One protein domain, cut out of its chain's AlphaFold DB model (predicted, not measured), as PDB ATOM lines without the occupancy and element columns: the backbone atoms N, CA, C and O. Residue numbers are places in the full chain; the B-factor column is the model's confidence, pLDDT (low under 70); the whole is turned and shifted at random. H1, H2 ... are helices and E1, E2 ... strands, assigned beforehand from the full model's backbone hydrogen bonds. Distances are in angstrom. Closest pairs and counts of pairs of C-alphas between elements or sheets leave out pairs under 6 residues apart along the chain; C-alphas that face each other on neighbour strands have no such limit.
ATOM      1  N   VAL A  12     -13.472  35.962 -23.822       42.62
ATOM      2  CA  VAL A  12     -14.864  36.303 -23.541       42.62
ATOM      3  C   VAL A  12     -15.366  37.232 -24.626       42.62
ATOM      4  O   VAL A  12     -14.974  38.396 -24.725       42.62
ATOM      5  N   HIS A  13     -16.315  36.751 -25.413       42.88
ATOM      6  CA  HIS A  13     -17.141  37.646 -26.210       42.88
ATOM      7  C   HIS A  13     -18.291  38.127 -25.324       42.88
ATOM      8  O   HIS A  13     -19.313  37.456 -25.206       42.88
ATOM      9  N   GLY A  14     -18.111  39.270 -24.656       39.12
ATOM     10  CA  GLY A  14     -19.190  39.894 -23.895       39.12
ATOM     11  C   GLY A  14     -20.402  40.169 -24.790       39.12
ATOM     12  O   GLY A  14     -20.263  40.501 -25.972       39.12
ATOM     13  N   ARG A  15     -21.604  40.000 -24.226       41.25
ATOM     14  CA  ARG A  15     -22.890  40.289 -24.883       41.25
ATOM     15  C   ARG A  15     -22.991  41.782 -25.247       41.25
ATOM     16  O   ARG A  15     -22.116  42.553 -24.902       41.25
ATOM     17  N   ARG A  16     -24.009  42.184 -26.012       42.50
ATOM     18  CA  ARG A  16     -24.149  43.459 -26.746       42.50
ATOM     19  C   ARG A  16     -25.147  44.427 -26.086       42.50
ATOM     20  O   ARG A  16     -26.176  43.961 -25.602       42.50
ATOM     21  N   GLY A  17     -24.891  45.738 -26.174       41.12
ATOM     22  CA  GLY A  17     -25.824  46.808 -25.764       41.12
ATOM     23  C   GLY A  17     -26.154  47.812 -26.839       41.12
ATOM     24  O   GLY A  17     -27.323  48.106 -27.038       41.12
ATOM     25  N   ASP A  18     -25.138  48.283 -27.560       46.72
ATOM     26  CA  ASP A  18     -25.345  49.104 -28.747       46.72
ATOM     27  C   ASP A  18     -25.359  48.223 -29.994       46.72
ATOM     28  O   ASP A  18     -24.474  47.390 -30.230       46.72
ATOM     29  N   THR A  19     -26.401  48.378 -30.802       50.56
ATOM     30  CA  THR A  19     -26.607  47.591 -32.021       50.56
ATOM     31  C   THR A  19     -25.677  47.996 -33.162       50.56
ATOM     32  O   THR A  19     -25.566  47.241 -34.125       50.56
ATOM     33  N   ASP A  20     -24.940  49.101 -33.047       58.00
ATOM     34  CA  ASP A  20     -24.353  49.753 -34.225       58.00
ATOM     35  C   ASP A  20     -22.828  49.589 -34.354       58.00
ATOM     36  O   ASP A  20     -22.242  50.012 -35.349       58.00
ATOM     37  N   VAL A  21     -22.161  48.937 -33.388       62.97
ATOM     38  CA  VAL A  21     -20.700  48.732 -33.413       62.97
ATOM     39  C   VAL A  21     -20.338  47.274 -33.131       62.97
ATOM     40  O   VAL A  21     -20.756  46.692 -32.131       62.97
ATOM     41  N   THR A  22     -19.530  46.675 -34.005       71.69
ATOM     42  CA  THR A  22     -19.054  45.290 -33.873       71.69
ATOM     43  C   THR A  22     -17.841  45.238 -32.939       71.69
ATOM     44  O   THR A  22     -17.067  46.191 -32.854       71.69
ATOM     45  N   SER A  23     -17.651  44.130 -32.223       71.19
ATOM     46  CA  SER A  23     -16.429  43.857 -31.456       71.19
ATOM     47  C   SER A  23     -15.980  42.413 -31.647       71.19
ATOM     48  O   SER A  23     -16.809  41.527 -31.842       71.19
ATOM     49  N   THR A  24     -14.674  42.176 -31.595       66.69
ATOM     50  CA  THR A  24     -14.073  40.844 -31.715       66.69
ATOM     51  C   THR A  24     -12.771  40.775 -30.927       66.69
ATOM     52  O   THR A  24     -12.127  41.803 -30.700       66.69
ATOM     53  N   VAL A  25     -12.396  39.575 -30.496       68.88
ATOM     54  CA  VAL A  25     -11.160  39.331 -29.756       68.88
ATOM     55  C   VAL A  25     -10.439  38.088 -30.267       68.88
ATOM     56  O   VAL A  25     -11.071  37.154 -30.754       68.88
ATOM     57  N   GLU A  26      -9.121  38.057 -30.105       70.69
ATOM     58  CA  GLU A  26      -8.288  36.886 -30.366       70.69
ATOM     59  C   GLU A  26      -7.253  36.719 -29.253       70.69
ATOM     60  O   GLU A  26      -6.626  37.687 -28.831       70.69
ATOM     61  N   ALA A  27      -7.049  35.478 -28.808       69.25
ATOM     62  CA  ALA A  27      -5.865  35.097 -28.056       69.25
ATOM     63  C   ALA A  27      -5.086  34.047 -28.851       69.25
ATOM     64  O   ALA A  27      -5.669  33.071 -29.325       69.25
ATOM     65  N   ARG A  28      -3.774  34.228 -29.004       68.44
ATOM     66  CA  ARG A  28      -2.934  33.329 -29.799       68.44
ATOM     67  C   ARG A  28      -1.558  33.153 -29.183       68.44
ATOM     68  O   ARG A  28      -0.885  34.126 -28.862       68.44
ATOM     69  N   SER A  29      -1.101  31.908 -29.098       69.81
ATOM     70  CA  SER A  29       0.296  31.618 -28.784       69.81
ATOM     71  C   SER A  29       1.197  31.972 -29.970       69.81
ATOM     72  O   SER A  29       0.923  31.579 -31.107       69.81
ATOM     73  N   VAL A  30       2.293  32.679 -29.710       69.38
ATOM     74  CA  VAL A  30       3.310  33.046 -30.709       69.38
ATOM     75  C   VAL A  30       4.696  32.568 -30.273       69.38
ATOM     76  O   VAL A  30       4.848  31.988 -29.194       69.38
ATOM     77  N   GLU A  31       5.694  32.705 -31.153       69.25
ATOM     78  CA  GLU A  31       7.071  32.224 -30.923       69.25
ATOM     79  C   GLU A  31       7.150  30.739 -30.505       69.25
ATOM     80  O   GLU A  31       7.863  30.362 -29.572       69.25
ATOM     81  N   GLY A  32       6.366  29.874 -31.156       65.31
ATOM     82  CA  GLY A  32       6.351  28.442 -30.836       65.31
ATOM     83  C   GLY A  32       5.788  28.118 -29.446       65.31
ATOM     84  O   GLY A  32       6.178  27.115 -28.853       65.31
ATOM     85  N   GLY A  33       4.896  28.961 -28.914       65.19
ATOM     86  CA  GLY A  33       4.214  28.726 -27.637       65.19
ATOM     87  C   GLY A  33       4.840  29.421 -26.429       65.19
ATOM     88  O   GLY A  33       4.399  29.181 -25.309       65.19
ATOM     89  N   ARG A  34       5.862  30.259 -26.640       66.81
ATOM     90  CA  ARG A  34       6.582  30.976 -25.570       66.81
ATOM     91  C   ARG A  34       5.955  32.315 -25.197       66.81
ATOM     92  O   ARG A  34       6.207  32.820 -24.109       66.81
ATOM     93  N   SER A  35       5.150  32.855 -26.103       71.12
ATOM     94  CA  SER A  35       4.491  34.148 -25.973       71.12
ATOM     95  C   SER A  35       2.990  34.004 -26.183       71.12
ATOM     96  O   SER A  35       2.545  33.120 -26.919       71.12
ATOM     97  N   VAL A  36       2.208  34.903 -25.592       78.12
ATOM     98  CA  VAL A  36       0.753  34.984 -25.763       78.12
ATOM     99  C   VAL A  36       0.382  36.369 -26.264       78.12
ATOM    100  O   VAL A  36       0.741  37.366 -25.649       78.12
ATOM    101  N   ALA A  37      -0.353  36.437 -27.367       81.06
ATOM    102  CA  ALA A  37      -0.963  37.658 -27.866       81.06
ATOM    103  C   ALA A  37      -2.447  37.675 -27.502       81.06
ATOM    104  O   ALA A  37      -3.142  36.710 -27.802       81.06
ATOM    105  N   LEU A  38      -2.925  38.760 -26.900       83.00
ATOM    106  CA  LEU A  38      -4.336  39.073 -26.680       83.00
ATOM    107  C   LEU A  38      -4.664  40.315 -27.493       83.00
ATOM    108  O   LEU A  38      -3.988  41.334 -27.363       83.00
ATOM    109  N   ILE A  39      -5.686  40.241 -28.330       82.75
ATOM    110  CA  ILE A  39      -6.099  41.318 -29.219       82.75
ATOM    111  C   ILE A  39      -7.592  41.520 -29.031       82.75
ATOM    112  O   ILE A  39      -8.357  40.561 -29.062       82.75
ATOM    113  N   ALA A  40      -8.012  42.766 -28.874       83.56
ATOM    114  CA  ALA A  40      -9.411  43.143 -28.868       83.56
ATOM    115  C   ALA A  40      -9.637  44.316 -29.810       83.56
ATOM    116  O   ALA A  40      -8.888  45.289 -29.774       83.56
ATOM    117  N   VAL A  41     -10.664  44.223 -30.651       80.94
ATOM    118  CA  VAL A  41     -10.996  45.227 -31.664       80.94
ATOM    119  C   VAL A  41     -12.472  45.590 -31.567       80.94
ATOM    120  O   VAL A  41     -13.330  44.715 -31.479       80.94
ATOM    121  N   GLN A  42     -12.762  46.884 -31.620       85.50
ATOM    122  CA  GLN A  42     -14.091  47.477 -31.725       85.50
ATOM    123  C   GLN A  42     -14.155  48.330 -32.994       85.50
ATOM    124  O   GLN A  42     -13.210  49.053 -33.304       85.50
ATOM    125  N   GLY A  43     -15.276  48.282 -33.711       77.69
ATOM    126  CA  GLY A  43     -15.544  49.154 -34.853       77.69
ATOM    127  C   GLY A  43     -16.544  48.563 -35.843       77.69
ATOM    128  O   GLY A  43     -17.026  47.443 -35.675       77.69
ATOM    129  N   THR A  44     -16.868  49.309 -36.896       80.44
ATOM    130  CA  THR A  44     -17.822  48.856 -37.926       80.44
ATOM    131  C   THR A  44     -17.280  47.691 -38.758       80.44
ATOM    132  O   THR A  44     -18.053  46.855 -39.219       80.44
ATOM    133  N   LEU A  45     -15.951  47.578 -38.879       80.25
ATOM    134  CA  LEU A  45     -15.247  46.475 -39.537       80.25
ATOM    135  C   LEU A  45     -14.347  45.726 -38.546       80.25
ATOM    136  O   LEU A  45     -13.201  45.411 -38.867       80.25
ATOM    137  N   ALA A  46     -14.842  45.439 -37.338       74.12
ATOM    138  CA  ALA A  46     -14.037  44.812 -36.286       74.12
ATOM    139  C   ALA A  46     -13.386  43.486 -36.730       74.12
ATOM    140  O   ALA A  46     -12.192  43.302 -36.515       74.12
ATOM    141  N   THR A  47     -14.121  42.599 -37.414       72.81
ATOM    142  CA  THR A  47     -13.575  41.322 -37.917       72.81
ATOM    143  C   THR A  47     -12.504  41.515 -39.002       72.81
ATOM    144  O   THR A  47     -11.393  41.029 -38.800       72.81
ATOM    145  N   PRO A  48     -12.734  42.264 -40.105       72.94
ATOM    146  CA  PRO A  48     -11.659  42.571 -41.058       72.94
ATOM    147  C   PRO A  48     -10.448  43.274 -40.429       72.94
ATOM    148  O   PRO A  48      -9.307  43.017 -40.806       72.94
ATOM    149  N   SER A  49     -10.686  44.151 -39.452       81.06
ATOM    150  CA  SER A  49      -9.626  44.858 -38.731       81.06
ATOM    151  C   SER A  49      -8.789  43.899 -37.885       81.06
ATOM    152  O   SER A  49      -7.565  43.995 -37.895       81.06
ATOM    153  N   LEU A  50      -9.425  42.931 -37.216       78.81
ATOM    154  CA  LEU A  50      -8.732  41.865 -36.499       78.81
ATOM    155  C   LEU A  50      -7.875  41.014 -37.445       78.81
ATOM    156  O   LEU A  50      -6.726  40.732 -37.117       78.81
ATOM    157  N   GLU A  51      -8.376  40.657 -38.630       77.69
ATOM    158  CA  GLU A  51      -7.585  39.916 -39.627       77.69
ATOM    159  C   GLU A  51      -6.348  40.698 -40.096       77.69
ATOM    160  O   GLU A  51      -5.281  40.114 -40.295       77.69
ATOM    161  N   SER A  52      -6.435  42.029 -40.180       81.31
ATOM    162  CA  SER A  52      -5.268  42.874 -40.456       81.31
ATOM    163  C   SER A  52      -4.220  42.804 -39.336       81.31
ATOM    164  O   SER A  52      -3.035  42.580 -39.602       81.31
ATOM    165  N   VAL A  53      -4.653  42.886 -38.070       84.56
ATOM    166  CA  VAL A  53      -3.766  42.734 -36.903       84.56
ATOM    167  C   VAL A  53      -3.159  41.329 -36.844       84.56
ATOM    168  O   VAL A  53      -1.977  41.185 -36.538       84.56
ATOM    169  N   LYS A  54      -3.918  40.286 -37.198       80.81
ATOM    170  CA  LYS A  54      -3.427  38.900 -37.282       80.81
ATOM    171  C   LYS A  54      -2.382  38.720 -38.375       80.81
ATOM    172  O   LYS A  54      -1.394  38.023 -38.152       80.81
ATOM    173  N   GLY A  55      -2.563  39.370 -39.525       79.06
ATOM    174  CA  GLY A  55      -1.557  39.417 -40.585       79.06
ATOM    175  C   GLY A  55      -0.246  40.039 -40.101       79.06
ATOM    176  O   GLY A  55       0.822  39.471 -40.317       79.06
ATOM    177  N   ALA A  56      -0.325  41.151 -39.364       85.62
ATOM    178  CA  ALA A  56       0.847  41.765 -38.741       85.62
ATOM    179  C   ALA A  56       1.476  40.859 -37.665       85.62
ATOM    180  O   ALA A  56       2.697  40.714 -37.623       85.62
ATOM    181  N   LEU A  57       0.655  40.191 -36.845       84.12
ATOM    182  CA  LEU A  57       1.104  39.245 -35.820       84.12
ATOM    183  C   LEU A  57       1.847  38.048 -36.422       84.12
ATOM    184  O   LEU A  57       2.838  37.603 -35.854       84.12
ATOM    185  N   ALA A  58       1.414  37.546 -37.581       81.94
ATOM    186  CA  ALA A  58       2.087  36.448 -38.272       81.94
ATOM    187  C   ALA A  58       3.525  36.800 -38.704       81.94
ATOM    188  O   ALA A  58       4.352  35.902 -38.854       81.94
ATOM    189  N   GLY A  59       3.835  38.090 -38.868       80.12
ATOM    190  CA  GLY A  59       5.187  38.586 -39.130       80.12
ATOM    191  C   GLY A  59       6.064  38.738 -37.880       80.12
ATOM    192  O   GLY A  59       7.263  38.991 -38.010       80.12
ATOM    193  N   VAL A  60       5.508  38.587 -36.672       77.31
ATOM    194  CA  VAL A  60       6.253  38.724 -35.414       77.31
ATOM    195  C   VAL A  60       7.023  37.436 -35.135       77.31
ATOM    196  O   VAL A  60       6.480  36.440 -34.662       77.31
ATOM    197  N   THR A  61       8.322  37.466 -35.418       74.19
ATOM    198  CA  THR A  61       9.252  36.366 -35.118       74.19
ATOM    199  C   THR A  61       9.845  36.461 -33.718       74.19
ATOM    200  O   THR A  61      10.272  35.443 -33.173       74.19
ATOM    201  N   ARG A  62       9.870  37.673 -33.144       77.69
ATOM    202  CA  ARG A  62      10.275  37.930 -31.766       77.69
ATOM    203  C   ARG A  62       9.460  39.064 -31.134       77.69
ATOM    204  O   ARG A  62       9.247  40.081 -31.792       77.69
ATOM    205  N   VAL A  63       9.057  38.934 -29.870       80.50
ATOM    206  CA  VAL A  63       8.457  40.025 -29.089       80.50
ATOM    207  C   VAL A  63       9.549  41.030 -28.721       80.50
ATOM    208  O   VAL A  63      10.552  40.695 -28.089       80.50
ATOM    209  N   THR A  64       9.364  42.272 -29.157       82.56
ATOM    210  CA  THR A  64      10.271  43.391 -28.886       82.56
ATOM    211  C   THR A  64       9.532  44.532 -28.209       82.56
ATOM    212  O   THR A  64       8.301  44.622 -28.244       82.56
ATOM    213  N   GLU A  65      10.296  45.473 -27.660       78.69
ATOM    214  CA  GLU A  65       9.753  46.772 -27.288       78.69
ATOM    215  C   GLU A  65       9.028  47.401 -28.495       78.69
ATOM    216  O   GLU A  65       9.494  47.330 -29.635       78.69
ATOM    217  N   GLY A  66       7.826  47.928 -28.260       85.31
ATOM    218  CA  GLY A  66       6.978  48.505 -29.306       85.31
ATOM    219  C   GLY A  66       6.198  47.511 -30.177       85.31
ATOM    220  O   GLY A  66       5.336  47.959 -30.932       85.31
ATOM    221  N   ALA A  67       6.399  46.190 -30.058       88.31
ATOM    222  CA  ALA A  67       5.675  45.203 -30.871       88.31
ATOM    223  C   ALA A  67       4.147  45.318 -30.709       88.31
ATOM    224  O   ALA A  67       3.422  45.359 -31.702       88.31
ATOM    225  N   ALA A  68       3.658  45.483 -29.475       89.69
ATOM    226  CA  ALA A  68       2.234  45.699 -29.212       89.69
ATOM    227  C   ALA A  68       1.690  46.959 -29.914       89.69
ATOM    228  O   ALA A  68       0.599  46.935 -30.478       89.69
ATOM    229  N   ALA A  69       2.468  48.048 -29.949       92.19
ATOM    230  CA  ALA A  69       2.072  49.288 -30.615       92.19
ATOM    231  C   ALA A  69       2.038  49.143 -32.144       92.19
ATOM    232  O   ALA A  69       1.135  49.677 -32.789       92.19
ATOM    233  N   THR A  70       2.990  48.409 -32.725       91.62
ATOM    234  CA  THR A  70       2.995  48.078 -34.157       91.62
ATOM    235  C   THR A  70       1.766  47.258 -34.537       91.62
ATOM    236  O   THR A  70       1.117  47.564 -35.534       91.62
ATOM    237  N   LEU A  71       1.404  46.266 -33.719       90.00
ATOM    238  CA  LEU A  71       0.205  45.456 -33.938       90.00
ATOM    239  C   LEU A  71      -1.075  46.279 -33.820       90.00
ATOM    240  O   LEU A  71      -1.940  46.173 -34.681       90.00
ATOM    241  N   ALA A  72      -1.186  47.137 -32.804       89.94
ATOM    242  CA  ALA A  72      -2.355  47.996 -32.652       89.94
ATOM    243  C   ALA A  72      -2.536  48.912 -33.879       89.94
ATOM    244  O   ALA A  72      -3.634  49.018 -34.413       89.94
ATOM    245  N   LYS A  73      -1.443  49.483 -34.405       91.81
ATOM    246  CA  LYS A  73      -1.448  50.322 -35.619       91.81
ATOM    247  C   LYS A  73      -1.762  49.575 -36.917       91.81
ATOM    248  O   LYS A  73      -2.012  50.232 -37.924       91.81
ATOM    249  N   ALA A  74      -1.711  48.243 -36.926       90.50
ATOM    250  CA  ALA A  74      -2.064  47.461 -38.107       90.50
ATOM    251  C   ALA A  74      -3.575  47.477 -38.372       90.50
ATOM    252  O   ALA A  74      -3.998  47.305 -39.511       90.50
ATOM    253  N   ALA A  75      -4.393  47.717 -37.346       87.12
ATOM    254  CA  ALA A  75      -5.818  47.896 -37.548       87.12
ATOM    255  C   ALA A  75      -6.102  49.178 -38.364       87.12
ATOM    256  O   ALA A  75      -5.469  50.213 -38.131       87.12
ATOM    257  N   PRO A  76      -7.081  49.151 -39.285       84.12
ATOM    258  CA  PRO A  76      -7.543  50.343 -39.986       84.12
ATOM    259  C   PRO A  76      -7.966  51.464 -39.017       84.12
ATOM    260  O   PRO A  76      -8.554  51.175 -37.976       84.12
ATOM    261  N   PRO A  77      -7.739  52.747 -39.349       84.00
ATOM    262  CA  PRO A  77      -8.116  53.850 -38.471       84.00
ATOM    263  C   PRO A  77      -9.648  53.972 -38.309       84.00
ATOM    264  O   PRO A  77     -10.415  53.401 -39.094       84.00
ATOM    265  N   PRO A  78     -10.126  54.751 -37.319       79.44
ATOM    266  CA  PRO A  78     -11.542  55.073 -37.182       79.44
ATOM    267  C   PRO A  78     -12.143  55.650 -38.482       79.44
ATOM    268  O   PRO A  78     -11.460  56.398 -39.184       79.44
ATOM    269  N   PRO A  79     -13.416  55.341 -38.809       72.38
ATOM    270  CA  PRO A  79     -14.402  54.648 -37.968       72.38
ATOM    271  C   PRO A  79     -14.348  53.107 -38.035       72.38
ATOM    272  O   PRO A  79     -15.149  52.448 -37.373       72.38
ATOM    273  N   TYR A  80     -13.432  52.520 -38.814       79.88
ATOM    274  CA  TYR A  80     -13.402  51.076 -39.085       79.88
ATOM    275  C   TYR A  80     -12.956  50.240 -37.882       79.88
ATOM    276  O   TYR A  80     -13.641  49.272 -37.545       79.88
ATOM    277  N   ALA A  81     -11.873  50.653 -37.212       82.94
ATOM    278  CA  ALA A  81     -11.515  50.215 -35.866       82.94
ATOM    279  C   ALA A  81     -11.512  51.431 -34.925       82.94
ATOM    280  O   ALA A  81     -10.565  52.217 -34.867       82.94
ATOM    281  N   SER A  82     -12.615  51.620 -34.206       84.88
ATOM    282  CA  SER A  82     -12.782  52.688 -33.216       84.88
ATOM    283  C   SER A  82     -12.102  52.380 -31.879       84.88
ATOM    284  O   SER A  82     -11.912  53.289 -31.068       84.88
ATOM    285  N   GLY A  83     -11.685  51.135 -31.650       88.38
ATOM    286  CA  GLY A  83     -10.880  50.734 -30.501       88.38
ATOM    287  C   GLY A  83     -10.042  49.501 -30.814       88.38
ATOM    288  O   GLY A  83     -10.549  48.554 -31.407       88.38
ATOM    289  N   VAL A  84      -8.771  49.501 -30.415       89.75
ATOM    290  CA  VAL A  84      -7.911  48.309 -30.469       89.75
ATOM    291  C   VAL A  84      -7.065  48.234 -29.212       89.75
ATOM    292  O   VAL A  84      -6.464  49.231 -28.820       89.75
ATOM    293  N   ALA A  85      -7.013  47.061 -28.595       90.69
ATOM    294  CA  ALA A  85      -6.167  46.741 -27.456       90.69
ATOM    295  C   ALA A  85      -5.333  45.504 -27.788       90.69
ATOM    296  O   ALA A  85      -5.858  44.520 -28.303       90.69
ATOM    297  N   VAL A  86      -4.039  45.562 -27.490       90.62
ATOM    298  CA  VAL A  86      -3.073  44.487 -27.708       90.62
ATOM    299  C   VAL A  86      -2.261  44.287 -26.436       90.62
ATOM    300  O   VAL A  86      -1.660  45.232 -25.923       90.62
ATOM    301  N   VAL A  87      -2.198  43.043 -25.970       90.25
ATOM    302  CA  VAL A  87      -1.256  42.584 -24.947       90.25
ATOM    303  C   VAL A  87      -0.399  41.479 -25.550       90.25
ATOM    304  O   VAL A  87      -0.930  40.492 -26.049       90.25
ATOM    305  N   LEU A  88       0.921  41.624 -25.496       88.75
ATOM    306  CA  LEU A  88       1.874  40.553 -25.770       88.75
ATOM    307  C   LEU A  88       2.561  40.177 -24.461       88.75
ATOM    308  O   LEU A  88       3.331  40.964 -23.921       88.75
ATOM    309  N   LEU A  89       2.279  38.983 -23.961       85.00
ATOM    310  CA  LEU A  89       2.895  38.427 -22.767       85.00
ATOM    311  C   LEU A  89       4.033  37.495 -23.182       85.00
ATOM    312  O   LEU A  89       3.795  36.508 -23.881       85.00
ATOM    313  N   PHE A  90       5.246  37.794 -22.736       82.06
ATOM    314  CA  PHE A  90       6.428  36.965 -22.932       82.06
ATOM    315  C   PHE A  90       7.164  36.830 -21.605       82.06
ATOM    316  O   PHE A  90       7.590  37.828 -21.031       82.06
ATOM    317  N   ALA A  91       7.324  35.590 -21.136       78.75
ATOM    318  CA  ALA A  91       7.890  35.302 -19.820       78.75
ATOM    319  C   ALA A  91       7.180  36.105 -18.704       78.75
ATOM    320  O   ALA A  91       5.973  35.959 -18.517       78.75
ATOM    321  N   ASP A  92       7.928  36.936 -17.988       83.50
ATOM    322  CA  ASP A  92       7.530  37.813 -16.885       83.50
ATOM    323  C   ASP A  92       7.278  39.263 -17.341       83.50
ATOM    324  O   ASP A  92       7.271  40.192 -16.536       83.50
ATOM    325  N   VAL A  93       7.044  39.480 -18.638       88.88
ATOM    326  CA  VAL A  93       6.861  40.818 -19.208       88.88
ATOM    327  C   VAL A  93       5.617  40.889 -20.090       88.88
ATOM    328  O   VAL A  93       5.422  40.085 -21.003       88.88
ATOM    329  N   ALA A  94       4.794  41.914 -19.866       89.94
ATOM    330  CA  ALA A  94       3.655  42.254 -20.709       89.94
ATOM    331  C   ALA A  94       3.913  43.549 -21.495       89.94
ATOM    332  O   ALA A  94       4.087  44.626 -20.925       89.94
ATOM    333  N   HIS A  95       3.883  43.463 -22.824       92.81
ATOM    334  CA  HIS A  95       3.889  44.615 -23.720       92.81
ATOM    335  C   HIS A  95       2.459  44.980 -24.089       92.81
ATOM    336  O   HIS A  95       1.710  44.154 -24.609       92.81
ATOM    337  N   VAL A  96       2.091  46.229 -23.859       94.00
ATOM    338  CA  VAL A  96       0.709  46.688 -23.926       94.00
ATOM    339  C   VAL A  96       0.600  47.885 -24.854       94.00
ATOM    340  O   VAL A  96       1.398  48.821 -24.785       94.00
ATOM    341  N   ALA A  97      -0.415  47.878 -25.709       95.12
ATOM    342  CA  ALA A  97      -0.808  49.043 -26.482       95.12
ATOM    343  C   ALA A  97      -2.321  49.068 -26.662       95.12
ATOM    344  O   ALA A  97      -2.930  48.052 -26.985       95.12
ATOM    345  N   ALA A  98      -2.920  50.244 -26.510       92.12
ATOM    346  CA  ALA A  98      -4.324  50.452 -26.812       92.12
ATOM    347  C   ALA A  98      -4.528  51.798 -27.515       92.12
ATOM    348  O   ALA A  98      -3.782  52.751 -27.276       92.12
ATOM    349  N   HIS A  99      -5.538  51.882 -28.375       88.81
ATOM    350  CA  HIS A  99      -5.986  53.131 -28.979       88.81
ATOM    351  C   HIS A  99      -7.511  53.195 -29.087       88.81
ATOM    352  O   HIS A  99      -8.206  52.176 -29.104       88.81
ATOM    353  N   GLY A 100      -8.028  54.419 -29.209       86.94
ATOM    354  CA  GLY A 100      -9.461  54.677 -29.312       86.94
ATOM    355  C   GLY A 100     -10.215  54.290 -28.038       86.94
ATOM    356  O   GLY A 100      -9.786  54.614 -26.927       86.94
ATOM    357  N   GLY A 101     -11.350  53.610 -28.204       84.25
ATOM    358  CA  GLY A 101     -12.209  53.173 -27.098       84.25
ATOM    359  C   GLY A 101     -11.694  51.963 -26.313       84.25
ATOM    360  O   GLY A 101     -12.189  51.711 -25.222       84.25
ATOM    361  N   ALA A 102     -10.711  51.230 -26.833       87.31
ATOM    362  CA  ALA A 102     -10.207  50.001 -26.226       87.31
ATOM    363  C   ALA A 102      -9.213  50.272 -25.090       87.31
ATOM    364  O   ALA A 102      -8.580  51.330 -25.043       87.31
ATOM    365  N   ARG A 103      -9.066  49.311 -24.176       89.38
ATOM    366  CA  ARG A 103      -8.190  49.404 -22.999       89.38
ATOM    367  C   ARG A 103      -7.540  48.069 -22.672       89.38
ATOM    368  O   ARG A 103      -8.043  47.012 -23.049       89.38
ATOM    369  N   CYS A 104      -6.434  48.131 -21.946       89.56
ATOM    370  CA  CYS A 104      -5.754  46.964 -21.409       89.56
ATOM    371  C   CYS A 104      -5.745  47.038 -19.888       89.56
ATOM    372  O   CYS A 104      -5.631  48.126 -19.326       89.56
ATOM    373  N   TYR A 105      -5.844  45.888 -19.233       86.81
ATOM    374  CA  TYR A 105      -5.894  45.803 -17.781       86.81
ATOM    375  C   TYR A 105      -5.015  44.671 -17.260       86.81
ATOM    376  O   TYR A 105      -4.684  43.732 -17.990       86.81
ATOM    377  N   ARG A 106      -4.683  44.759 -15.976       87.38
ATOM    378  CA  ARG A 106      -4.107  43.684 -15.174       87.38
ATOM    379  C   ARG A 106      -4.988  43.451 -13.959       87.38
ATOM    380  O   ARG A 106      -5.327  44.392 -13.256       87.38
ATOM    381  N   GLU A 107      -5.327  42.205 -13.700       81.62
ATOM    382  CA  GLU A 107      -5.868  41.757 -12.425       81.62
ATOM    383  C   GLU A 107      -4.723  41.201 -11.581       81.62
ATOM    384  O   GLU A 107      -3.994  40.317 -12.037       81.62
ATOM    385  N   ARG A 108      -4.562  41.735 -10.369       80.62
ATOM    386  CA  ARG A 108      -3.607  41.246  -9.374       80.62
ATOM    387  C   ARG A 108      -4.270  41.229  -8.003       80.62
ATOM    388  O   ARG A 108      -4.774  42.249  -7.534       80.62
ATOM    389  N   GLY A 109      -4.255  40.075  -7.336       74.81
ATOM    390  CA  GLY A 109      -4.824  39.939  -5.990       74.81
ATOM    391  C   GLY A 109      -6.330  40.229  -5.927       74.81
ATOM    392  O   GLY A 109      -6.825  40.720  -4.916       74.81
ATOM    393  N   GLY A 110      -7.051  39.964  -7.014       68.00
ATOM    394  CA  GLY A 110      -8.466  40.258  -7.199       68.00
ATOM    395  C   GLY A 110      -8.753  41.674  -7.692       68.00
ATOM    396  O   GLY A 110      -9.904  41.963  -7.992       68.00
ATOM    397  N   VAL A 111      -7.766  42.568  -7.786       72.44
ATOM    398  CA  VAL A 111      -7.992  43.976  -8.141       72.44
ATOM    399  C   VAL A 111      -7.632  44.216  -9.598       72.44
ATOM    400  O   VAL A 111      -6.513  43.931 -10.017       72.44
ATOM    401  N   LEU A 112      -8.578  44.767 -10.362       74.06
ATOM    402  CA  LEU A 112      -8.347  45.183 -11.744       74.06
ATOM    403  C   LEU A 112      -7.736  46.589 -11.812       74.06
ATOM    404  O   LEU A 112      -8.293  47.541 -11.263       74.06
ATOM    405  N   GLU A 113      -6.641  46.720 -12.549       84.69
ATOM    406  CA  GLU A 113      -5.889  47.946 -12.812       84.69
ATOM    407  C   GLU A 113      -5.826  48.205 -14.321       84.69
ATOM    408  O   GLU A 113      -5.561  47.289 -15.094       84.69
ATOM    409  N   GLU A 114      -6.047  49.445 -14.765       88.31
ATOM    410  CA  GLU A 114      -5.814  49.833 -16.163       88.31
ATOM    411  C   GLU A 114      -4.312  49.996 -16.432       88.31
ATOM    412  O   GLU A 114      -3.582  50.582 -15.632       88.31
ATOM    413  N   LEU A 115      -3.849  49.492 -17.576       91.19
ATOM    414  CA  LEU A 115      -2.456  49.573 -18.002       91.19
ATOM    415  C   LEU A 115      -2.273  50.666 -19.055       91.19
ATOM    416  O   LEU A 115      -2.923  50.663 -20.102       91.19
ATOM    417  N   ALA A 116      -1.310  51.557 -18.816       92.25
ATOM    418  CA  ALA A 116      -0.823  52.471 -19.843       92.25
ATOM    419  C   ALA A 116      -0.114  51.704 -20.975       92.25
ATOM    420  O   ALA A 116       0.398  50.602 -20.776       92.25
ATOM    421  N   ALA A 117      -0.035  52.297 -22.167       92.56
ATOM    422  CA  ALA A 117       0.780  51.732 -23.239       92.56
ATOM    423  C   ALA A 117       2.257  51.679 -22.813       92.56
ATOM    424  O   ALA A 117       2.781  52.651 -22.270       92.56
ATOM    425  N   GLY A 118       2.928  50.557 -23.064       92.69
ATOM    426  CA  GLY A 118       4.308  50.346 -22.637       92.69
ATOM    427  C   GLY A 118       4.590  48.913 -22.211       92.69
ATOM    428  O   GLY A 118       3.934  47.973 -22.658       92.69
ATOM    429  N   VAL A 119       5.605  48.759 -21.368       93.44
ATOM    430  CA  VAL A 119       6.091  47.473 -20.868       93.44
ATOM    431  C   VAL A 119       5.806  47.388 -19.374       93.44
ATOM    432  O   VAL A 119       6.076  48.340 -18.645       93.44
ATOM    433  N   HIS A 120       5.268  46.254 -18.932       93.06
ATOM    434  CA  HIS A 120       4.843  46.025 -17.554       93.06
ATOM    435  C   HIS A 120       5.416  44.717 -17.025       93.06
ATOM    436  O   HIS A 120       5.442  43.717 -17.741       93.06
ATOM    437  N   ASP A 121       5.828  44.735 -15.758       91.44
ATOM    438  CA  ASP A 121       6.195  43.528 -15.016       91.44
ATOM    439  C   ASP A 121       4.967  42.628 -14.812       91.44
ATOM    440  O   ASP A 121       3.865  43.111 -14.496       91.44
ATOM    441  N   ALA A 122       5.176  41.328 -14.989       86.00
ATOM    442  CA  ALA A 122       4.157  40.301 -14.973       86.00
ATOM    443  C   ALA A 122       4.547  39.207 -13.969       86.00
ATOM    444  O   ALA A 122       5.560  38.526 -14.111       86.00
ATOM    445  N   GLN A 123       3.723  39.042 -12.936       84.62
ATOM    446  CA  GLN A 123       3.998  38.148 -11.814       84.62
ATOM    447  C   GLN A 123       3.100  36.907 -11.841       84.62
ATOM    448  O   GLN A 123       1.978  36.973 -12.352       84.62
ATOM    449  N   PRO A 124       3.554  35.776 -11.267       79.94
ATOM    450  CA  PRO A 124       2.709  34.605 -11.046       79.94
ATOM    451  C   PRO A 124       1.364  34.976 -10.414       79.94
ATOM    452  O   PRO A 124       1.313  35.699  -9.416       79.94
ATOM    453  N   GLY A 125       0.270  34.489 -10.999       73.38
ATOM    454  CA  GLY A 125      -1.097  34.800 -10.581       73.38
ATOM    455  C   GLY A 125      -1.728  36.042 -11.221       73.38
ATOM    456  O   GLY A 125      -2.960  36.145 -11.185       73.38
ATOM    457  N   ASP A 126      -0.947  36.930 -11.852       81.06
ATOM    458  CA  ASP A 126      -1.487  38.063 -12.613       81.06
ATOM    459  C   ASP A 126      -2.359  37.572 -13.768       81.06
ATOM    460  O   ASP A 126      -2.027  36.591 -14.439       81.06
ATOM    461  N   ALA A 127      -3.432  38.303 -14.067       77.81
ATOM    462  CA  ALA A 127      -4.163  38.129 -15.313       77.81
ATOM    463  C   ALA A 127      -4.165  39.408 -16.147       77.81
ATOM    464  O   ALA A 127      -4.599  40.462 -15.694       77.81
ATOM    465  N   PHE A 128      -3.708  39.315 -17.389       82.56
ATOM    466  CA  PHE A 128      -3.726  40.424 -18.334       82.56
ATOM    467  C   PHE A 128      -4.956  40.351 -19.213       82.56
ATOM    468  O   PHE A 128      -5.389  39.262 -19.579       82.56
ATOM    469  N   VAL A 129      -5.501  41.512 -19.561       81.94
ATOM    470  CA  VAL A 129      -6.793  41.640 -20.228       81.94
ATOM    471  C   VAL A 129      -6.692  42.670 -21.352       81.94
ATOM    472  O   VAL A 129      -6.286  43.805 -21.117       81.94
ATOM    473  N   ALA A 130      -7.090  42.301 -22.567       82.62
ATOM    474  CA  ALA A 130      -7.342  43.216 -23.678       82.62
ATOM    475  C   ALA A 130      -8.855  43.373 -23.857       82.62
ATOM    476  O   ALA A 130      -9.564  42.387 -24.042       82.62
ATOM    477  N   ALA A 131      -9.349  44.607 -23.809       81.50
ATOM    478  CA  ALA A 131     -10.766  44.931 -23.872       81.50
ATOM    479  C   ALA A 131     -11.056  45.851 -25.056       81.50
ATOM    480  O   ALA A 131     -10.437  46.907 -25.196       81.50
ATOM    481  N   SER A 132     -12.039  45.489 -25.880       75.12
ATOM    482  CA  SER A 132     -12.419  46.263 -27.066       75.12
ATOM    483  C   SER A 132     -13.034  47.623 -26.710       75.12
ATOM    484  O   SER A 132     -13.031  48.522 -27.545       75.12
ATOM    485  N   HIS A 133     -13.491  47.797 -25.462       75.12
ATOM    486  CA  HIS A 133     -14.060  49.034 -24.932       75.12
ATOM    487  C   HIS A 133     -13.642  49.299 -23.468       75.12
ATOM    488  O   HIS A 133     -13.390  48.365 -22.705       75.12
ATOM    489  N   ALA A 134     -13.612  50.566 -23.047       60.59
ATOM    490  CA  ALA A 134     -13.155  51.032 -21.728       60.59
ATOM    491  C   ALA A 134     -14.130  50.742 -20.558       60.59
ATOM    492  O   ALA A 134     -14.171  51.474 -19.576       60.59
ATOM    493  N   GLY A 135     -14.957  49.700 -20.662       60.69
ATOM    494  CA  GLY A 135     -16.104  49.481 -19.773       60.69
ATOM    495  C   GLY A 135     -15.829  48.732 -18.464       60.69
ATOM    496  O   GLY A 135     -16.765  48.543 -17.688       60.69
ATOM    497  N   LEU A 136     -14.597  48.275 -18.209       64.25
ATOM    498  CA  LEU A 136     -14.289  47.525 -16.987       64.25
ATOM    499  C   LEU A 136     -14.030  48.499 -15.827       64.25
ATOM    500  O   LEU A 136     -13.212  49.407 -15.951       64.25
ATOM    501  N   GLN A 137     -14.722  48.333 -14.693       57.69
ATOM    502  CA  GLN A 137     -14.482  49.200 -13.529       57.69
ATOM    503  C   GLN A 137     -13.167  48.805 -12.855       57.69
ATOM    504  O   GLN A 137     -13.027  47.707 -12.316       57.69
ATOM    505  N   VAL A 138     -12.226  49.741 -12.866       57.41
ATOM    506  CA  VAL A 138     -10.942  49.661 -12.167       57.41
ATOM    507  C   VAL A 138     -11.159  49.740 -10.647       57.41
ATOM    508  O   VAL A 138     -12.083  50.408 -10.176       57.41
ATOM    509  N   GLY A 139     -10.312  49.060  -9.867       43.50
ATOM    510  CA  GLY A 139     -10.341  49.109  -8.399       43.50
ATOM    511  C   GLY A 139     -11.422  48.239  -7.745       43.50
ATOM    512  O   GLY A 139     -11.745  48.436  -6.573       43.50
ATOM    513  N   ARG A 140     -12.001  47.286  -8.486       48.56
ATOM    514  CA  ARG A 140     -12.985  46.316  -7.982       48.56
ATOM    515  C   ARG A 140     -12.511  44.878  -8.149       48.56
ATOM    516  O   ARG A 140     -11.613  44.605  -8.943       48.56
ATOM    517  N   ALA A 141     -13.161  43.986  -7.396       45.16
ATOM    518  CA  ALA A 141     -12.977  42.546  -7.498       45.16
ATOM    519  C   ALA A 141     -13.287  42.076  -8.928       45.16
ATOM    520  O   ALA A 141     -14.442  42.117  -9.358       45.16
ATOM    521  N   PHE A 142     -12.261  41.646  -9.657       47.50
ATOM    522  CA  PHE A 142     -12.383  41.047 -10.981       47.50
ATOM    523  C   PHE A 142     -11.866  39.617 -10.902       47.50
ATOM    524  O   PHE A 142     -10.751  39.370 -10.456       47.50
ATOM    525  N   PHE A 143     -12.703  38.656 -11.281       48.41
ATOM    526  CA  PHE A 143     -12.368  37.246 -11.149       48.41
ATOM    527  C   PHE A 143     -11.930  36.705 -12.500       48.41
ATOM    528  O   PHE A 143     -12.742  36.557 -13.411       48.41
ATOM    529  N   THR A 144     -10.651  36.357 -12.614       48.38
ATOM    530  CA  THR A 144     -10.193  35.464 -13.675       48.38
ATOM    531  C   THR A 144     -10.174  34.041 -13.121       48.38
ATOM    532  O   THR A 144      -9.477  33.720 -12.154       48.38
ATOM    533  N   THR A 145     -11.011  33.165 -13.667       41.72
ATOM    534  CA  THR A 145     -10.970  31.737 -13.346       41.72
ATOM    535  C   THR A 145      -9.788  31.111 -14.075       41.72
ATOM    536  O   THR A 145      -9.623  31.288 -15.281       41.72
ATOM    537  N   ALA A 146      -8.946  30.367 -13.352       43.72
ATOM    538  CA  ALA A 146      -7.908  29.565 -13.985       43.72
ATOM    539  C   ALA A 146      -8.583  28.495 -14.859       43.72
ATOM    540  O   ALA A 146      -9.294  27.629 -14.348       43.72
ATOM    541  N   SER A 147      -8.390  28.563 -16.175       40.19
ATOM    542  CA  SER A 147      -8.889  27.558 -17.113       40.19
ATOM    543  C   SER A 147      -7.727  26.869 -17.811       40.19
ATOM    544  O   SER A 147      -6.784  27.516 -18.251       40.19
ATOM    545  N   ARG A 148      -7.797  25.546 -17.955       39.47
ATOM    546  CA  ARG A 148      -6.927  24.815 -18.880       39.47
ATOM    547  C   ARG A 148      -7.562  24.890 -20.264       39.47
ATOM    548  O   ARG A 148      -8.716  24.494 -20.413       39.47
ATOM    549  N   ALA A 149      -6.833  25.390 -21.261       38.75
ATOM    550  CA  ALA A 149      -7.278  25.302 -22.647       38.75
ATOM    551  C   ALA A 149      -7.463  23.821 -23.025       38.75
ATOM    552  O   ALA A 149      -6.563  23.008 -22.797       38.75
ATOM    553  N   ALA A 150      -8.631  23.466 -23.565       38.62
ATOM    554  CA  ALA A 150      -8.819  22.172 -24.208       38.62
ATOM    555  C   ALA A 150      -7.984  22.167 -25.494       38.62
ATOM    556  O   ALA A 150      -8.073  23.105 -26.282       38.62
ATOM    557  N   THR A 151      -7.153  21.146 -25.693       40.09
ATOM    558  CA  THR A 151      -6.235  21.075 -26.841       40.09
ATOM    559  C   THR A 151      -6.958  20.839 -28.172       40.09
ATOM    560  O   THR A 151      -6.400  21.159 -29.217       40.09
ATOM    561  N   ASP A 152      -8.200  20.335 -28.126       38.25
ATOM    562  CA  ASP A 152      -8.850  19.701 -29.284       38.25
ATOM    563  C   ASP A 152     -10.278  20.221 -29.568       38.25
ATOM    564  O   ASP A 152     -10.953  19.706 -30.458       38.25
ATOM    565  N   ALA A 153     -10.776  21.211 -28.819       36.41
ATOM    566  CA  ALA A 153     -12.139  21.725 -28.982       36.41
ATOM    567  C   ALA A 153     -12.155  23.097 -29.663       36.41
ATOM    568  O   ALA A 153     -11.312  23.953 -29.390       36.41
ATOM    569  N   GLU A 154     -13.156  23.312 -30.520       37.19
ATOM    570  CA  GLU A 154     -13.465  24.628 -31.072       37.19
ATOM    571  C   GLU A 154     -13.619  25.647 -29.928       37.19
ATOM    572  O   GLU A 154     -14.137  25.334 -28.856       37.19
ATOM    573  N   PHE A 155     -13.109  26.849 -30.184       44.47
ATOM    574  CA  PHE A 155     -12.672  27.929 -29.289       44.47
ATOM    575  C   PHE A 155     -13.763  28.569 -28.391       44.47
ATOM    576  O   PHE A 155     -13.784  29.784 -28.200       44.47
ATOM    577  N   ARG A 156     -14.708  27.785 -27.858       42.59
ATOM    578  CA  ARG A 156     -15.797  28.219 -26.972       42.59
ATOM    579  C   ARG A 156     -15.756  27.456 -25.658       42.59
ATOM    580  O   ARG A 156     -16.192  26.308 -25.567       42.59
ATOM    581  N   ASN A 157     -15.257  28.109 -24.612       43.97
ATOM    582  CA  ASN A 157     -15.366  27.593 -23.255       43.97
ATOM    583  C   ASN A 157     -16.634  28.164 -22.609       43.97
ATOM    584  O   ASN A 157     -16.571  29.105 -21.825       43.97
ATOM    585  N   ASN A 158     -17.784  27.562 -22.926       44.12
ATOM    586  CA  ASN A 158     -19.099  28.021 -22.462       44.12
ATOM    587  C   ASN A 158     -19.192  28.170 -20.924       44.12
ATOM    588  O   ASN A 158     -19.961  28.986 -20.426       44.12
ATOM    589  N   ALA A 159     -18.421  27.388 -20.156       40.88
ATOM    590  CA  ALA A 159     -18.386  27.485 -18.693       40.88
ATOM    591  C   ALA A 159     -17.646  28.744 -18.207       40.88
ATOM    592  O   ALA A 159     -18.005  29.341 -17.194       40.88
ATOM    593  N   LEU A 160     -16.620  29.151 -18.947       47.66
ATOM    594  CA  LEU A 160     -15.839  30.353 -18.696       47.66
ATOM    595  C   LEU A 160     -16.567  31.606 -19.188       47.66
ATOM    596  O   LEU A 160     -16.578  32.605 -18.476       47.66
ATOM    597  N   ASP A 161     -17.250  31.504 -20.332       48.75
ATOM    598  CA  ASP A 161     -18.175  32.528 -20.828       48.75
ATOM    599  C   ASP A 161     -19.262  32.822 -19.790       48.75
ATOM    600  O   ASP A 161     -19.478  33.979 -19.448       48.75
ATOM    601  N   ALA A 162     -19.877  31.789 -19.201       49.91
ATOM    602  CA  ALA A 162     -20.890  31.962 -18.160       49.91
ATOM    603  C   ALA A 162     -20.327  32.578 -16.863       49.91
ATOM    604  O   ALA A 162     -20.976  33.425 -16.248       49.91
ATOM    605  N   ALA A 163     -19.121  32.181 -16.441       50.34
ATOM    606  CA  ALA A 163     -18.474  32.743 -15.253       50.34
ATOM    607  C   ALA A 163     -18.130  34.229 -15.436       50.34
ATOM    608  O   ALA A 163     -18.307  35.027 -14.515       50.34
ATOM    609  N   LEU A 164     -17.676  34.608 -16.633       50.66
ATOM    610  CA  LEU A 164     -17.332  35.986 -16.963       50.66
ATOM    611  C   LEU A 164     -18.569  36.828 -17.281       50.66
ATOM    612  O   LEU A 164     -18.607  37.977 -16.865       50.66
ATOM    613  N   GLU A 165     -19.616  36.271 -17.890       52.88
ATOM    614  CA  GLU A 165     -20.923  36.927 -18.019       52.88
ATOM    615  C   GLU A 165     -21.521  37.224 -16.638       52.88
ATOM    616  O   GLU A 165     -21.969  38.341 -16.397       52.88
ATOM    617  N   ALA A 166     -21.444  36.286 -15.689       55.25
ATOM    618  CA  ALA A 166     -21.878  36.514 -14.312       55.25
ATOM    619  C   ALA A 166     -21.018  37.561 -13.582       55.25
ATOM    620  O   ALA A 166     -21.554  38.412 -12.872       55.25
ATOM    621  N   ALA A 167     -19.694  37.533 -13.769       54.25
ATOM    622  CA  ALA A 167     -18.785  38.514 -13.175       54.25
ATOM    623  C   ALA A 167     -18.964  39.917 -13.774       54.25
ATOM    624  O   ALA A 167     -18.819  40.906 -13.060       54.25
ATOM    625  N   LEU A 168     -19.301  40.006 -15.064       53.56
ATOM    626  CA  LEU A 168     -19.526  41.250 -15.798       53.56
ATOM    627  C   LEU A 168     -20.979  41.744 -15.722       53.56
ATOM    628  O   LEU A 168     -21.233  42.898 -16.049       53.56
ATOM    629  N   ALA A 169     -21.928  40.934 -15.244       55.34
ATOM    630  CA  ALA A 169     -23.342  41.304 -15.120       55.34
ATOM    631  C   ALA A 169     -23.613  42.605 -14.323       55.34
ATOM    632  O   ALA A 169     -24.544  43.326 -14.683       55.34
ATOM    633  N   PRO A 170     -22.833  42.967 -13.279       53.94
ATOM    634  CA  PRO A 170     -22.988  44.251 -12.583       53.94
ATOM    635  C   PRO A 170     -22.493  45.476 -13.374       53.94
ATOM    636  O   PRO A 170     -22.677  46.609 -12.925       53.94
ATOM    637  N   TYR A 171     -21.817  45.270 -14.505       49.97
ATOM    638  CA  TYR A 171     -21.202  46.318 -15.310       49.97
ATOM    639  C   TYR A 171     -22.150  46.672 -16.461       49.97
ATOM    640  O   TYR A 171     -22.496  45.838 -17.290       49.97
ATOM    641  N   SER A 172     -22.584  47.931 -16.523       47.22
ATOM    642  CA  SER A 172     -23.606  48.414 -17.468       47.22
ATOM    643  C   SER A 172     -23.151  48.492 -18.930       47.22
ATOM    644  O   SER A 172     -23.931  48.898 -19.788       47.22
ATOM    645  N   THR A 173     -21.888  48.167 -19.218       52.09
ATOM    646  CA  THR A 173     -21.244  48.455 -20.503       52.09
ATOM    647  C   THR A 173     -20.640  47.191 -21.088       52.09
ATOM    648  O   THR A 173     -19.969  46.423 -20.403       52.09
ATOM    649  N   PHE A 174     -20.879  46.990 -22.375       58.84
ATOM    650  CA  PHE A 174     -20.570  45.765 -23.092       58.84
ATOM    651  C   PHE A 174     -19.154  45.806 -23.662       58.84
ATOM    652  O   PHE A 174     -18.764  46.781 -24.304       58.84
ATOM    653  N   VAL A 175     -18.374  44.759 -23.404       60.97
ATOM    654  CA  VAL A 175     -16.941  44.720 -23.704       60.97
ATOM    655  C   VAL A 175     -16.590  43.340 -24.254       60.97
ATOM    656  O   VAL A 175     -16.869  42.334 -23.603       60.97
ATOM    657  N   ALA A 176     -15.967  43.271 -25.431       63.00
ATOM    658  CA  ALA A 176     -15.322  42.036 -25.866       63.00
ATOM    659  C   ALA A 176     -13.928  41.979 -25.232       63.00
ATOM    660  O   ALA A 176     -13.185  42.963 -25.282       63.00
ATOM    661  N   VAL A 177     -13.592  40.857 -24.598       63.50
ATOM    662  CA  VAL A 177     -12.423  40.731 -23.728       63.50
ATOM    663  C   VAL A 177     -11.627  39.468 -24.057       63.50
ATOM    664  O   VAL A 177     -12.179  38.380 -24.139       63.50
ATOM    665  N   ALA A 178     -10.310  39.585 -24.192       65.69
ATOM    666  CA  ALA A 178      -9.398  38.444 -24.155       65.69
ATOM    667  C   ALA A 178      -8.491  38.568 -22.935       65.69
ATOM    668  O   ALA A 178      -7.984  39.657 -22.666       65.69
ATOM    669  N   ALA A 179      -8.277  37.471 -22.213       66.06
ATOM    670  CA  ALA A 179      -7.411  37.437 -21.049       66.06
ATOM    671  C   ALA A 179      -6.341  36.333 -21.146       66.06
ATOM    672  O   ALA A 179      -6.404  35.426 -21.979       66.06
ATOM    673  N   ALA A 180      -5.314  36.438 -20.306       66.19
ATOM    674  CA  ALA A 180      -4.343  35.381 -20.050       66.19
ATOM    675  C   ALA A 180      -3.869  35.478 -18.604       66.19
ATOM    676  O   ALA A 180      -3.600  36.581 -18.130       66.19
ATOM    677  N   ARG A 181      -3.738  34.335 -17.925       69.12
ATOM    678  CA  ARG A 181      -3.248  34.280 -16.550       69.12
ATOM    679  C   ARG A 181      -1.844  33.694 -16.504       69.12
ATOM    680  O   ARG A 181      -1.555  32.700 -17.168       69.12
ATOM    681  N   LEU A 182      -0.980  34.303 -15.708       67.06
ATOM    682  CA  LEU A 182       0.308  33.721 -15.378       67.06
ATOM    683  C   LEU A 182       0.126  32.619 -14.320       67.06
ATOM    684  O   LEU A 182      -0.605  32.838 -13.352       67.06
ATOM    685  N   PRO A 183       0.733  31.435 -14.525       61.31
ATOM    686  CA  PRO A 183       0.638  30.315 -13.592       61.31
ATOM    687  C   PRO A 183       1.295  30.606 -12.239       61.31
ATOM    688  O   PRO A 183       2.153  31.515 -12.174       61.31
TER     689      PRO A 183
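AT A GLANCE: This is residues 12 to 183 of the 183 residues of an uncharacterized protein of Nannocystis exedens (UniProt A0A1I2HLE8). Two strongly twisted antiparallel sheets stand face to face as a sandwich, and helices H1 and H2 cover the outward face of the larger one, E1 E2 E3 E4 E7. H3 is on neither this sheet nor the smaller one, E6 E5 E8 E9, and the long loop of residues 132 to 157 leads to it. The 172 printed residues have three named helices and nine named strands, in the order E1 E2 H1 H2 E3 E4 E5 E6 E7 E8 H3 E9, of mixed class. The whole is compact, with a radius of gyration of the C-alphas of 14.7 A, and spans 38 by 38 by 34 A.

HOW THE PARTS SIT: The larger sheet runs E1, residues 22 to 30, E2, 35 to 43, E3, 83 to 90, E4, 93 to 100, and E7, 118 to 121. Pairs within hydrogen-bond range are N 26 and O 39, 2.8 A, in the hairpin E1 and E2; N 38 and O 87, 2.8 A, between E2 and E3; N 86 and O 97, 2.8 A, in the hairpin E3 and E4; and N 94 and O 120, 2.9 A, between E4 and E7. H1, residues 46 to 58, lies over E1 and E2 at a height over the sheet of 8.2 A. H2, residues 67 to 74, is on the same face, two layers with the helices on one face of a sheet, at a height of 7.6 A. H1 touches H2 with residues 52 to 57 alone, the closest C-alphas being those of Val 53 and Ala 74, 5.2 A; this helical hairpin has a steep tilt of 43 degrees, opposite ways. The smaller sheet runs E6, residues 111 to 115, E5, 103 to 108, E8, 127 to 131, and E9, 176 to 181. Its pairs include N 106 and O 113, 2.8 A, in the hairpin E5 and E6; N 105 and O 129, 2.8 A, between E5 and E8; and N 128 and O 180, 2.8 A, between E8 and E9. Between the sheets, the closest C-alphas of E3 and E8 are those of Ala 85 and Ala 130, 5.3 A. H3, residues 158 to 168, touches no helix. Every O i to N i+4 pair is within hydrogen-bond range in H1, H2 and H3.

IN THESE COORDINATES: E1 begins at C-alpha 22 (-19.054, 45.290, -33.873) and is 25.7 A long; E2 is 26.6 A and H1 18.3 A. E9 ends at C-alpha 181 (-3.248, 34.280, -16.550).

THE WHOLE: The C-alphas of Thr 61 and Pro 170 are the two farthest apart, 40.1 A. The printed part has no cut, and its one long link is E8 to H3. Mean pLDDT of the printed part is 71.0, with residues 134 to 183 among those under 70.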